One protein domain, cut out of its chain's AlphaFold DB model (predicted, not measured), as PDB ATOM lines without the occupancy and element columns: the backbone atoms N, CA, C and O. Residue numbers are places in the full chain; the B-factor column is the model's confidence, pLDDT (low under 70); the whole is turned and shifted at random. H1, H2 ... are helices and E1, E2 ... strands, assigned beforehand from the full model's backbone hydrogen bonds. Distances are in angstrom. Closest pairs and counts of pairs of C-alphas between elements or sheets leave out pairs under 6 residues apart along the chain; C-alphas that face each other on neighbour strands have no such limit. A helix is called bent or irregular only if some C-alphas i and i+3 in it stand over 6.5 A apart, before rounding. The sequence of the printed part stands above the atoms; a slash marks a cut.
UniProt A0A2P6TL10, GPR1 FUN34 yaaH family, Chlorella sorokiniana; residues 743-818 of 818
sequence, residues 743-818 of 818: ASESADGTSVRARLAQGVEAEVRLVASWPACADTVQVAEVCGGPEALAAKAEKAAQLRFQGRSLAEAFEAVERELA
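Overview. This is residues 743 to 818 of the 818 residues of the protein "GPR1 FUN34 yaaH family" of Chlorella sorokiniana (UniProt A0A2P6TL10). A strongly twisted sheet of five antiparallel strands curls round helix H2, and a second helix, H1, lies over strand E4 on the same face. The loop of residues 766 to 775 reaches one end of the long axis and H1 the other. The printed part has 76 residues with five named strands and two named helices, running E1, E2, E3, E4, H1, E5, H2 along the chain; the sheet's order is E1, E2, E3, E4, E5, and the class is mixed, helices and strands. It is compact, with a radius of gyration of the C-alphas of 12.1 A, yet elongated in outline, spanning 38 by 24 by 16 A.

Along the chain. Find C-alpha 743 at (43.262, -1.003, 94.837), where E1 begins; it runs to residue 745. E2 follows at residues 751 to 756, 15.8 A long, and E3 at 760 to 765, 16.6 A. Look next at E4, residues 776 to 784, the longest strand at 24.3 A, beginning at (46.907, -14.678, 77.912). H1, residues 787 to 797, measures 15.6 A and is irregular: C-alphas 788 and 791 are 7.4 A apart. E5 is residues 800 to 802. H2, residues 806 to 817, covers 17.4 A and ends at C-alpha 817, (45.619, -18.483, 98.213).

Arrangement. E1 to E4 form a meander, each strand the antiparallel neighbour of the one before, and each step is a hairpin. Check N 753 and O 744 at 2.8 A for E1 and E2, N 754 and O 762 at 3.0 A for E2 and E3, and N 763 and O 781 at 2.8 A for E3 and E4. E4's pairing is staggered: residues 778 to 784 pair with E3 and 776 to 778 with E5, where N 777 and O 801 are 2.9 A apart. H2 on one face of the sheet makes two layers; its closest C-alphas to E2 are Glu 814 and Leu 756, 6.7 A. H1 is on the same face at a height over the sheet of 7.4 A, along E4 at 3 degrees on the local plane; their closest C-alphas are Ala 797 and Val 779, 5.1 A. With residues 813 to 817 alone H2 touches H1, closest at the C-alphas of Val 813 and Ala 796, 5.6 A; they run opposite ways at a tilt of 37 degrees, only just steep. O i to N i+4 pairs are within hydrogen-bond range in 5 of 7 for H1 and 7 of 8 for H2.

Size, cuts and confidence. The two C-alphas farthest apart are those of Ala 772 and Ala 788, 38.2 A. The printed part has no cut and ends at residue 818, the chain's last. The link from E3 to E4 is short, the others tight. Mean pLDDT of the printed part is 74.1; among the residues under 70 are 768 to 776 and 784 to 789.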
ATOM      1  N   ALA A 743      42.110  -1.675  94.241       78.88
ATOM      2  CA  ALA A 743      43.262  -1.003  94.837       78.88
ATOM      3  C   ALA A 743      43.869   0.037  93.877       78.88
ATOM      4  O   ALA A 743      44.182   1.151  94.298       78.88
ATOM      5  N   SER A 744      44.001  -0.290  92.584       80.62
ATOM      6  CA  SER A 744      44.374   0.669  91.532       80.62
ATOM      7  C   SER A 744      44.023   0.183  90.118       80.62
ATOM      8  O   SER A 744      43.847  -1.008  89.864       80.62
ATOM      9  N   GLU A 745      43.931   1.122  89.179       80.19
ATOM     10  CA  GLU A 745      43.703   0.889  87.748       80.19
ATOM     11  C   GLU A 745      44.705   1.756  86.973       80.19
ATOM     12  O   GLU A 745      44.923   2.918  87.329       80.19
ATOM     13  N   SER A 746      45.368   1.193  85.960       76.94
ATOM     14  CA  SER A 746      46.249   1.960  85.071       76.94
ATOM     15  C   SER A 746      45.430   2.927  84.216       76.94
ATOM     16  O   SER A 746      44.376   2.547  83.708       76.94
ATOM     17  N   ALA A 747      45.938   4.144  83.987       65.06
ATOM     18  CA  ALA A 747      45.284   5.133  83.125       65.06
ATOM     19  C   ALA A 747      45.057   4.615  81.688       65.06
ATOM     20  O   ALA A 747      44.068   4.975  81.058       65.06
ATOM     21  N   ASP A 748      45.924   3.715  81.210       63.41
ATOM     22  CA  ASP A 748      45.835   3.104  79.876       63.41
ATOM     23  C   ASP A 748      44.959   1.826  79.857       63.41
ATOM     24  O   ASP A 748      44.886   1.119  78.848       63.41
ATOM     25  N   GLY A 749      44.369   1.439  80.996       66.88
ATOM     26  CA  GLY A 749      43.655   0.166  81.165       66.88
ATOM     27  C   GLY A 749      44.541  -1.082  81.010       66.88
ATOM     28  O   GLY A 749      44.035  -2.172  80.752       66.88
ATOM     29  N   THR A 750      45.865  -0.934  81.119       72.50
ATOM     30  CA  THR A 750      46.878  -1.988  80.891       72.50
ATOM     31  C   THR A 750      47.212  -2.824  82.128       72.50
ATOM     32  O   THR A 750      47.778  -3.913  82.008       72.50
ATOM     33  N   SER A 751      46.841  -2.362  83.323       79.75
ATOM     34  CA  SER A 751      46.865  -3.163  84.546       79.75
ATOM     35  C   SER A 751      45.692  -2.828  85.463       79.75
ATOM     36  O   SER A 751      45.218  -1.691  85.522       79.75
ATOM     37  N   VAL A 752      45.222  -3.856  86.165       84.69
ATOM     38  CA  VAL A 752      44.083  -3.836  87.085       84.69
ATOM     39  C   VAL A 752      44.565  -4.475  88.382       84.69
ATOM     40  O   VAL A 752      45.023  -5.620  88.365       84.69
ATOM     41  N   ARG A 753      44.502  -3.747  89.500       86.75
ATOM     42  CA  ARG A 753      44.911  -4.234  90.821       86.75
ATOM     43  C   ARG A 753      43.708  -4.267  91.756       86.75
ATOM     44  O   ARG A 753      43.141  -3.223  92.081       86.75
ATOM     45  N   ALA A 754      43.348  -5.463  92.205       86.12
ATOM     46  CA  ALA A 754      42.217  -5.699  93.096       86.12
ATOM     47  C   ALA A 754      42.686  -6.310  94.422       86.12
ATOM     48  O   ALA A 754      43.642  -7.091  94.460       86.12
ATOM     49  N   ARG A 755      42.000  -5.956  95.510       84.50
ATOM     50  CA  ARG A 755      42.163  -6.565  96.825       84.50
ATOM     51  C   ARG A 755      41.245  -7.776  96.944       84.50
ATOM     52  O   ARG A 755      40.054  -7.719  96.647       84.50
ATOM     53  N   LEU A 756      41.853  -8.867  97.378       82.00
ATOM     54  CA  LEU A 756      41.287 -10.196  97.518       82.00
ATOM     55  C   LEU A 756      41.111 -10.545  99.003       82.00
ATOM     56  O   LEU A 756      41.527  -9.804  99.907       82.00
ATOM     57  N   ALA A 757      40.517 -11.706  99.267       73.81
ATOM     58  CA  ALA A 757      40.385 -12.263 100.604       73.81
ATOM     59  C   ALA A 757      41.714 -12.252 101.392       73.81
ATOM     60  O   ALA A 757      42.811 -12.377 100.848       73.81
ATOM     61  N   GLN A 758      41.603 -12.129 102.719       69.56
ATOM     62  CA  GLN A 758      42.731 -12.075 103.667       69.56
ATOM     63  C   GLN A 758      43.660 -10.845 103.534       69.56
ATOM     64  O   GLN A 758      44.685 -10.787 104.215       69.56
ATOM     65  N   GLY A 759      43.292  -9.832 102.737       70.12
ATOM     66  CA  GLY A 759      44.057  -8.583 102.614       70.12
ATOM     67  C   GLY A 759      45.275  -8.693 101.692       70.12
ATOM     68  O   GLY A 759      46.259  -7.980 101.883       70.12
ATOM     69  N   VAL A 760      45.210  -9.604 100.720       79.50
ATOM     70  CA  VAL A 760      46.185  -9.734  99.630       79.50
ATOM     71  C   VAL A 760      45.716  -8.874  98.453       79.50
ATOM     72  O   VAL A 760      44.531  -8.850  98.140       79.50
ATOM     73  N   GLU A 761      46.623  -8.177  97.780       86.19
ATOM     74  CA  GLU A 761      46.357  -7.434  96.547       86.19
ATOM     75  C   GLU A 761      47.043  -8.126  95.368       86.19
ATOM     76  O   GLU A 761      48.231  -8.446  95.428       86.19
ATOM     77  N   ALA A 762      46.297  -8.350  94.288       83.75
ATOM     78  CA  ALA A 762      46.805  -8.944  93.057       83.75
ATOM     79  C   ALA A 762      46.757  -7.919  91.921       83.75
ATOM     80  O   ALA A 762      45.722  -7.295  91.691       83.75
ATOM     81  N   GLU A 763      47.860  -7.763  91.191       85.94
ATOM     82  CA  GLU A 763      47.906  -7.030  89.925       85.94
ATOM     83  C   GLU A 763      47.821  -8.010  88.757       85.94
ATOM     84  O   GLU A 763      48.643  -8.921  88.621       85.94
ATOM     85  N   VAL A 764      46.867  -7.767  87.864       84.12
ATOM     86  CA  VAL A 764      46.749  -8.437  86.571       84.12
ATOM     87  C   VAL A 764      47.109  -7.443  85.470       84.12
ATOM     88  O   VAL A 764      46.607  -6.318  85.450       84.12
ATOM     89  N   ARG A 765      47.984  -7.851  84.545       80.00
ATOM     90  CA  ARG A 765      48.347  -7.077  83.350       80.00
ATOM     91  C   ARG A 765      47.601  -7.589  82.127       80.00
ATOM     92  O   ARG A 765      47.503  -8.796  81.898       80.00
ATOM     93  N   LEU A 766      47.109  -6.637  81.344       76.75
ATOM     94  CA  LEU A 766      46.345  -6.841  80.123       76.75
ATOM     95  C   LEU A 766      47.206  -6.435  78.927       76.75
ATOM     96  O   LEU A 766      47.832  -5.374  78.930       76.75
ATOM     97  N   VAL A 767      47.247  -7.278  77.896       73.56
ATOM     98  CA  VAL A 767      47.920  -6.935  76.636       73.56
ATOM     99  C   VAL A 767      47.038  -6.018  75.788       73.56
ATOM    100  O   VAL A 767      45.810  -6.084  75.856       73.56
ATOM    101  N   ALA A 768      47.654  -5.182  74.950       66.44
ATOM    102  CA  ALA A 768      46.942  -4.191  74.137       66.44
ATOM    103  C   ALA A 768      45.876  -4.799  73.195       66.44
ATOM    104  O   ALA A 768      44.898  -4.128  72.879       66.44
ATOM    105  N   SER A 769      46.036  -6.067  72.802       64.62
ATOM    106  CA  SER A 769      45.141  -6.862  71.947       64.62
ATOM    107  C   SER A 769      43.974  -7.557  72.678       64.62
ATOM    108  O   SER A 769      43.090  -8.120  72.027       64.62
ATOM    109  N   TRP A 770      43.933  -7.529  74.014       69.44
ATOM    110  CA  TRP A 770      42.857  -8.129  74.815       69.44
ATOM    111  C   TRP A 770      41.656  -7.167  74.936       69.44
ATOM    112  O   TRP A 770      41.877  -5.967  75.139       69.44
ATOM    113  N   PRO A 771      40.388  -7.626  74.849       64.69
ATOM    114  CA  PRO A 771      39.904  -9.017  74.766       64.69
ATOM    115  C   PRO A 771      39.674  -9.552  73.334       64.69
ATOM    116  O   PRO A 771      39.076 -10.619  73.162       64.69
ATOM    117  N   ALA A 772      40.087  -8.817  72.293       61.97
ATOM    118  CA  ALA A 772      39.799  -9.176  70.902       61.97
ATOM    119  C   ALA A 772      40.450 -10.517  70.510       61.97
ATOM    120  O   ALA A 772      39.756 -11.432  70.054       61.97
ATOM    121  N   CYS A 773      41.754 -10.654  70.760       57.94
ATOM    122  CA  CYS A 773      42.491 -11.910  70.599       57.94
ATOM    123  C   CYS A 773      42.393 -12.793  71.856       57.94
ATOM    124  O   CYS A 773      42.174 -12.300  72.962       57.94
ATOM    125  N   ALA A 774      42.603 -14.105  71.697       54.44
ATOM    126  CA  ALA A 774      42.627 -15.089  72.790       54.44
ATOM    127  C   ALA A 774      43.938 -15.046  73.610       54.44
ATOM    128  O   ALA A 774      44.462 -16.078  74.036       54.44
ATOM    129  N   ASP A 775      44.491 -13.848  73.789       60.25
ATOM    130  CA  ASP A 775      45.772 -13.636  74.442       60.25
ATOM    131  C   ASP A 775      45.686 -13.857  75.952       60.25
ATOM    132  O   ASP A 775      44.635 -13.753  76.585       60.25
ATOM    133  N   THR A 776      46.832 -14.198  76.534       62.22
ATOM    134  CA  THR A 776      46.907 -14.678  77.912       62.22
ATOM    135  C   THR A 776      46.856 -13.525  78.912       62.22
ATOM    136  O   THR A 776      47.777 -12.711  78.978       62.22
ATOM    137  N   VAL A 777      45.821 -13.509  79.752       70.44
ATOM    138  CA  VAL A 777      45.738 -12.637  80.928       70.44
ATOM    139  C   VAL A 777      46.794 -13.091  81.942       70.44
ATOM    140  O   VAL A 777      46.840 -14.264  82.334       70.44
ATOM    141  N   GLN A 778      47.676 -12.172  82.341       74.50
ATOM    142  CA  GLN A 778      48.841 -12.463  83.176       74.50
ATOM    143  C   GLN A 778      48.697 -11.836  84.567       74.50
ATOM    144  O   GLN A 778      48.644 -10.614  84.696       74.50
ATOM    145  N   VAL A 779      48.764 -12.662  85.617       77.12
ATOM    146  CA  VAL A 779      49.063 -12.171  86.971       77.12
ATOM    147  C   VAL A 779      50.501 -11.648  86.974       77.12
ATOM    148  O   VAL A 779      51.422 -12.339  86.528       77.12
ATOM    149  N   ALA A 780      50.690 -10.404  87.400       74.88
ATOM    150  CA  ALA A 780      51.968  -9.703  87.344       74.88
ATOM    151  C   ALA A 780      52.631  -9.560  88.717       74.88
ATOM    152  O   ALA A 780      53.853  -9.645  88.807       74.88
ATOM    153  N   GLU A 781      51.836  -9.363  89.769       78.19
ATOM    154  CA  GLU A 781      52.296  -9.216  91.151       78.19
ATOM    155  C   GLU A 781      51.190  -9.688  92.111       78.19
ATOM    156  O   GLU A 781      50.007  -9.512  91.823       78.19
ATOM    157  N   VAL A 782      51.563 -10.290  93.245       78.38
ATOM    158  CA  VAL A 782      50.650 -10.658  94.342       78.38
ATOM    159  C   VAL A 782      51.345 -10.282  95.651       78.38
ATOM    160  O   VAL A 782      52.399 -10.833  95.962       78.38
ATOM    161  N   CYS A 783      50.785  -9.326  96.393       73.56
ATOM    162  CA  CYS A 783      51.431  -8.675  97.537       73.56
ATOM    163  C   CYS A 783      50.481  -8.530  98.735       73.56
ATOM    164  O   CYS A 783      49.273  -8.417  98.574       73.56
ATOM    165  N   GLY A 784      51.033  -8.473  99.949       67.12
ATOM    166  CA  GLY A 784      50.246  -8.411 101.187       67.12
ATOM    167  C   GLY A 784      49.846  -9.787 101.734       67.12
ATOM    168  O   GLY A 784      50.172 -10.825 101.160       67.12
ATOM    169  N   GLY A 785      49.166  -9.787 102.882       67.25
ATOM    170  CA  GLY A 785      48.901 -10.989 103.684       67.25
ATOM    171  C   GLY A 785      50.065 -11.413 104.608       67.25
ATOM    172  O   GLY A 785      51.150 -10.828 104.568       67.25
ATOM    173  N   PRO A 786      49.844 -12.401 105.497       66.62
ATOM    174  CA  PRO A 786      50.863 -12.919 106.418       66.62
ATOM    175  C   PRO A 786      51.936 -13.769 105.711       66.62
ATOM    176  O   PRO A 786      51.643 -14.450 104.730       66.62
ATOM    177  N   GLU A 787      53.154 -13.828 106.274       66.94
ATOM    178  CA  GLU A 787      54.315 -14.557 105.707       66.94
ATOM    179  C   GLU A 787      54.021 -16.018 105.318       66.94
ATOM    180  O   GLU A 787      54.584 -16.530 104.351       66.94
ATOM    181  N   ALA A 788      53.095 -16.682 106.019       63.66
ATOM    182  CA  ALA A 788      52.658 -18.048 105.721       63.66
ATOM    183  C   ALA A 788      52.066 -18.231 104.304       63.66
ATOM    184  O   ALA A 788      52.027 -19.356 103.808       63.66
ATOM    185  N   LEU A 789      51.622 -17.153 103.645       69.38
ATOM    186  CA  LEU A 789      51.103 -17.176 102.274       69.38
ATOM    187  C   LEU A 789      52.169 -16.901 101.201       69.38
ATOM    188  O   LEU A 789      51.871 -17.089 100.024       69.38
ATOM    189  N   ALA A 790      53.399 -16.504 101.550       70.00
ATOM    190  CA  ALA A 790      54.392 -16.035 100.571       70.00
ATOM    191  C   ALA A 790      54.669 -17.052  99.442       70.00
ATOM    192  O   ALA A 790      54.653 -16.700  98.264       70.00
ATOM    193  N   ALA A 791      54.816 -18.338  99.783       73.00
ATOM    194  CA  ALA A 791      55.022 -19.409  98.802       73.00
ATOM    195  C   ALA A 791      53.779 -19.703  97.930       73.00
ATOM    196  O   ALA A 791      53.915 -20.170  96.798       73.00
ATOM    197  N   LYS A 792      52.563 -19.415  98.423       77.56
ATOM    198  CA  LYS A 792      51.332 -19.469  97.613       77.56
ATOM    199  C   LYS A 792      51.235 -18.263  96.677       77.56
ATOM    200  O   LYS A 792      50.896 -18.435  95.512       77.56
ATOM    201  N   ALA A 793      51.576 -17.065  97.156       74.62
ATOM    202  CA  ALA A 793      51.577 -15.840  96.358       74.62
ATOM    203  C   ALA A 793      52.567 -15.918  95.180       74.62
ATOM    204  O   ALA A 793      52.204 -15.580  94.053       74.62
ATOM    205  N   GLU A 794      53.774 -16.457  95.398       76.44
ATOM    206  CA  GLU A 794      54.751 -16.701  94.324       76.44
ATOM    207  C   GLU A 794      54.211 -17.680  93.265       76.44
ATOM    208  O   GLU A 794      54.342 -17.431  92.066       76.44
ATOM    209  N   LYS A 795      53.537 -18.759  93.689       77.50
ATOM    210  CA  LYS A 795      52.861 -19.697  92.778       77.50
ATOM    211  C   LYS A 795      51.709 -19.019  92.018       77.50
ATOM    212  O   LYS A 795      51.569 -19.226  90.813       77.50
ATOM    213  N   ALA A 796      50.913 -18.183  92.685       77.62
ATOM    214  CA  ALA A 796      49.791 -17.469  92.077       77.62
ATOM    215  C   ALA A 796      50.242 -16.428  91.029       77.62
ATOM    216  O   ALA A 796      49.611 -16.296  89.982       77.62
ATOM    217  N   ALA A 797      51.378 -15.753  91.239       76.88
ATOM    218  CA  ALA A 797      51.975 -14.838  90.257       76.88
ATOM    219  C   ALA A 797      52.455 -15.541  88.962       76.88
ATOM    220  O   ALA A 797      52.618 -14.911  87.911       76.88
ATOM    221  N   GLN A 798      52.648 -16.863  88.997       77.38
ATOM    222  CA  GLN A 798      52.988 -17.670  87.819       77.38
ATOM    223  C   GLN A 798      51.754 -18.102  87.004       77.38
ATOM    224  O   GLN A 798      51.912 -18.647  85.911       77.38
ATOM    225  N   LEU A 799      50.527 -17.830  87.472       76.94
ATOM    226  CA  LEU A 799      49.297 -18.195  86.762       76.94
ATOM    227  C   LEU A 799      49.120 -17.407  85.456       76.94
ATOM    228  O   LEU A 799      49.471 -16.228  85.341       76.94
ATOM    229  N   ARG A 800      48.578 -18.088  84.447       73.25
ATOM    230  CA  ARG A 800      48.411 -17.601  83.075       73.25
ATOM    231  C   ARG A 800      47.076 -18.102  82.537       73.25
ATOM    232  O   ARG A 800      46.872 -19.310  82.451       73.25
ATOM    233  N   PHE A 801      46.177 -17.184  82.194       70.25
ATOM    234  CA  PHE A 801      44.800 -17.513  81.823       70.25
ATOM    235  C   PHE A 801      44.554 -17.243  80.341       70.25
ATOM    236  O   PHE A 801      44.604 -16.101  79.892       70.25
ATOM    237  N   GLN A 802      44.277 -18.298  79.578       60.22
ATOM    238  CA  GLN A 802      43.818 -18.190  78.194       60.22
ATOM    239  C   GLN A 802      42.294 -18.030  78.200       60.22
ATOM    240  O   GLN A 802      41.572 -19.004  78.401       60.22
ATOM    241  N   GLY A 803      41.800 -16.801  78.030       59.78
ATOM    242  CA  GLY A 803      40.363 -16.524  78.049       59.78
ATOM    243  C   GLY A 803      39.997 -15.037  78.078       59.78
ATOM    244  O   GLY A 803      40.826 -14.165  78.329       59.78
ATOM    245  N   ARG A 804      38.711 -14.754  77.833       63.22
ATOM    246  CA  ARG A 804      38.126 -13.397  77.845       63.22
ATOM    247  C   ARG A 804      37.577 -12.958  79.210       63.22
ATOM    248  O   ARG A 804      37.067 -11.854  79.325       63.22
ATOM    249  N   SER A 805      37.668 -13.798  80.242       73.56
ATOM    250  CA  SER A 805      37.143 -13.501  81.581       73.56
ATOM    251  C   SER A 805      38.244 -12.995  82.509       73.56
ATOM    252  O   SER A 805      39.158 -13.738  82.866       73.56
ATOM    253  N   LEU A 806      38.158 -11.721  82.906       78.81
ATOM    254  CA  LEU A 806      39.096 -11.122  83.859       78.81
ATOM    255  C   LEU A 806      38.762 -11.500  85.310       78.81
ATOM    256  O   LEU A 806      39.667 -11.725  86.113       78.81
ATOM    257  N   ALA A 807      37.473 -11.646  85.635       78.56
ATOM    258  CA  ALA A 807      37.022 -12.097  86.950       78.56
ATOM    259  C   ALA A 807      37.542 -13.506  87.287       78.56
ATOM    260  O   ALA A 807      38.048 -13.724  88.386       78.56
ATOM    261  N   GLU A 808      37.518 -14.441  86.327       79.50
ATOM    262  CA  GLU A 808      38.015 -15.813  86.525       79.50
ATOM    263  C   GLU A 808      39.510 -15.874  86.886       79.50
ATOM    264  O   GLU A 808      39.918 -16.792  87.603       79.50
ATOM    265  N   ALA A 809      40.313 -14.897  86.446       79.31
ATOM    266  CA  ALA A 809      41.726 -14.788  86.810       79.31
ATOM    267  C   ALA A 809      41.905 -14.416  88.294       79.31
ATOM    268  O   ALA A 809      42.686 -15.059  88.998       79.31
ATOM    269  N   PHE A 810      41.144 -13.437  88.797       82.19
ATOM    270  CA  PHE A 810      41.148 -13.068  90.219       82.19
ATOM    271  C   PHE A 810      40.568 -14.188  91.100       82.19
ATOM    272  O   PHE A 810      41.204 -14.592  92.074       82.19
ATOM    273  N   GLU A 811      39.444 -14.794  90.702       82.94
ATOM    274  CA  GLU A 811      38.854 -15.959  91.382       82.94
ATOM    275  C   GLU A 811      39.801 -17.171  91.425       82.94
ATOM    276  O   GLU A 811      39.688 -18.030  92.299       82.94
ATOM    277  N   ALA A 812      40.712 -17.309  90.457       79.31
ATOM    278  CA  ALA A 812      41.726 -18.362  90.450       79.31
ATOM    279  C   ALA A 812      42.923 -18.044  91.360       79.31
ATOM    280  O   ALA A 812      43.443 -18.960  91.995       79.31
ATOM    281  N   VAL A 813      43.319 -16.771  91.487       81.19
ATOM    282  CA  VAL A 813      44.301 -16.342  92.499       81.19
ATOM    283  C   VAL A 813      43.752 -16.588  93.909       81.19
ATOM    284  O   VAL A 813      44.455 -17.171  94.731       81.19
ATOM    285  N   GLU A 814      42.484 -16.264  94.185       81.25
ATOM    286  CA  GLU A 814      41.861 -16.580  95.483       81.25
ATOM    287  C   GLU A 814      41.834 -18.084  95.785       81.25
ATOM    288  O   GLU A 814      42.148 -18.492  96.903       81.25
ATOM    289  N   ARG A 815      41.530 -18.925  94.785       80.94
ATOM    290  CA  ARG A 815      41.526 -20.394  94.923       80.94
ATOM    291  C   ARG A 815      42.904 -21.017  95.168       80.94
ATOM    292  O   ARG A 815      42.957 -22.127  95.683       80.94
ATOM    293  N   GLU A 816      43.990 -20.341  94.802       80.69
ATOM    294  CA  GLU A 816      45.369 -20.769  95.100       80.69
ATOM    295  C   GLU A 816      45.900 -20.179  96.423       80.69
ATOM    296  O   GLU A 816      46.796 -20.754  97.044       80.69
ATOM    297  N   LEU A 817      45.329 -19.063  96.895       74.69
ATOM    298  CA  LEU A 817      45.619 -18.483  98.213       74.69
ATOM    299  C   LEU A 817      44.890 -19.215  99.356       74.69
ATOM    300  O   LEU A 817      45.474 -19.368 100.436       74.69
ATOM    301  N   ALA A 818      43.670 -19.712  99.116       74.50
ATOM    302  CA  ALA A 818      42.889 -20.576 100.019       74.50
ATOM    303  C   ALA A 818      43.619 -21.885 100.369       74.50
ATOM    304  O   ALA A 818      43.844 -22.142 101.573       74.50
TER     305      ALA A 818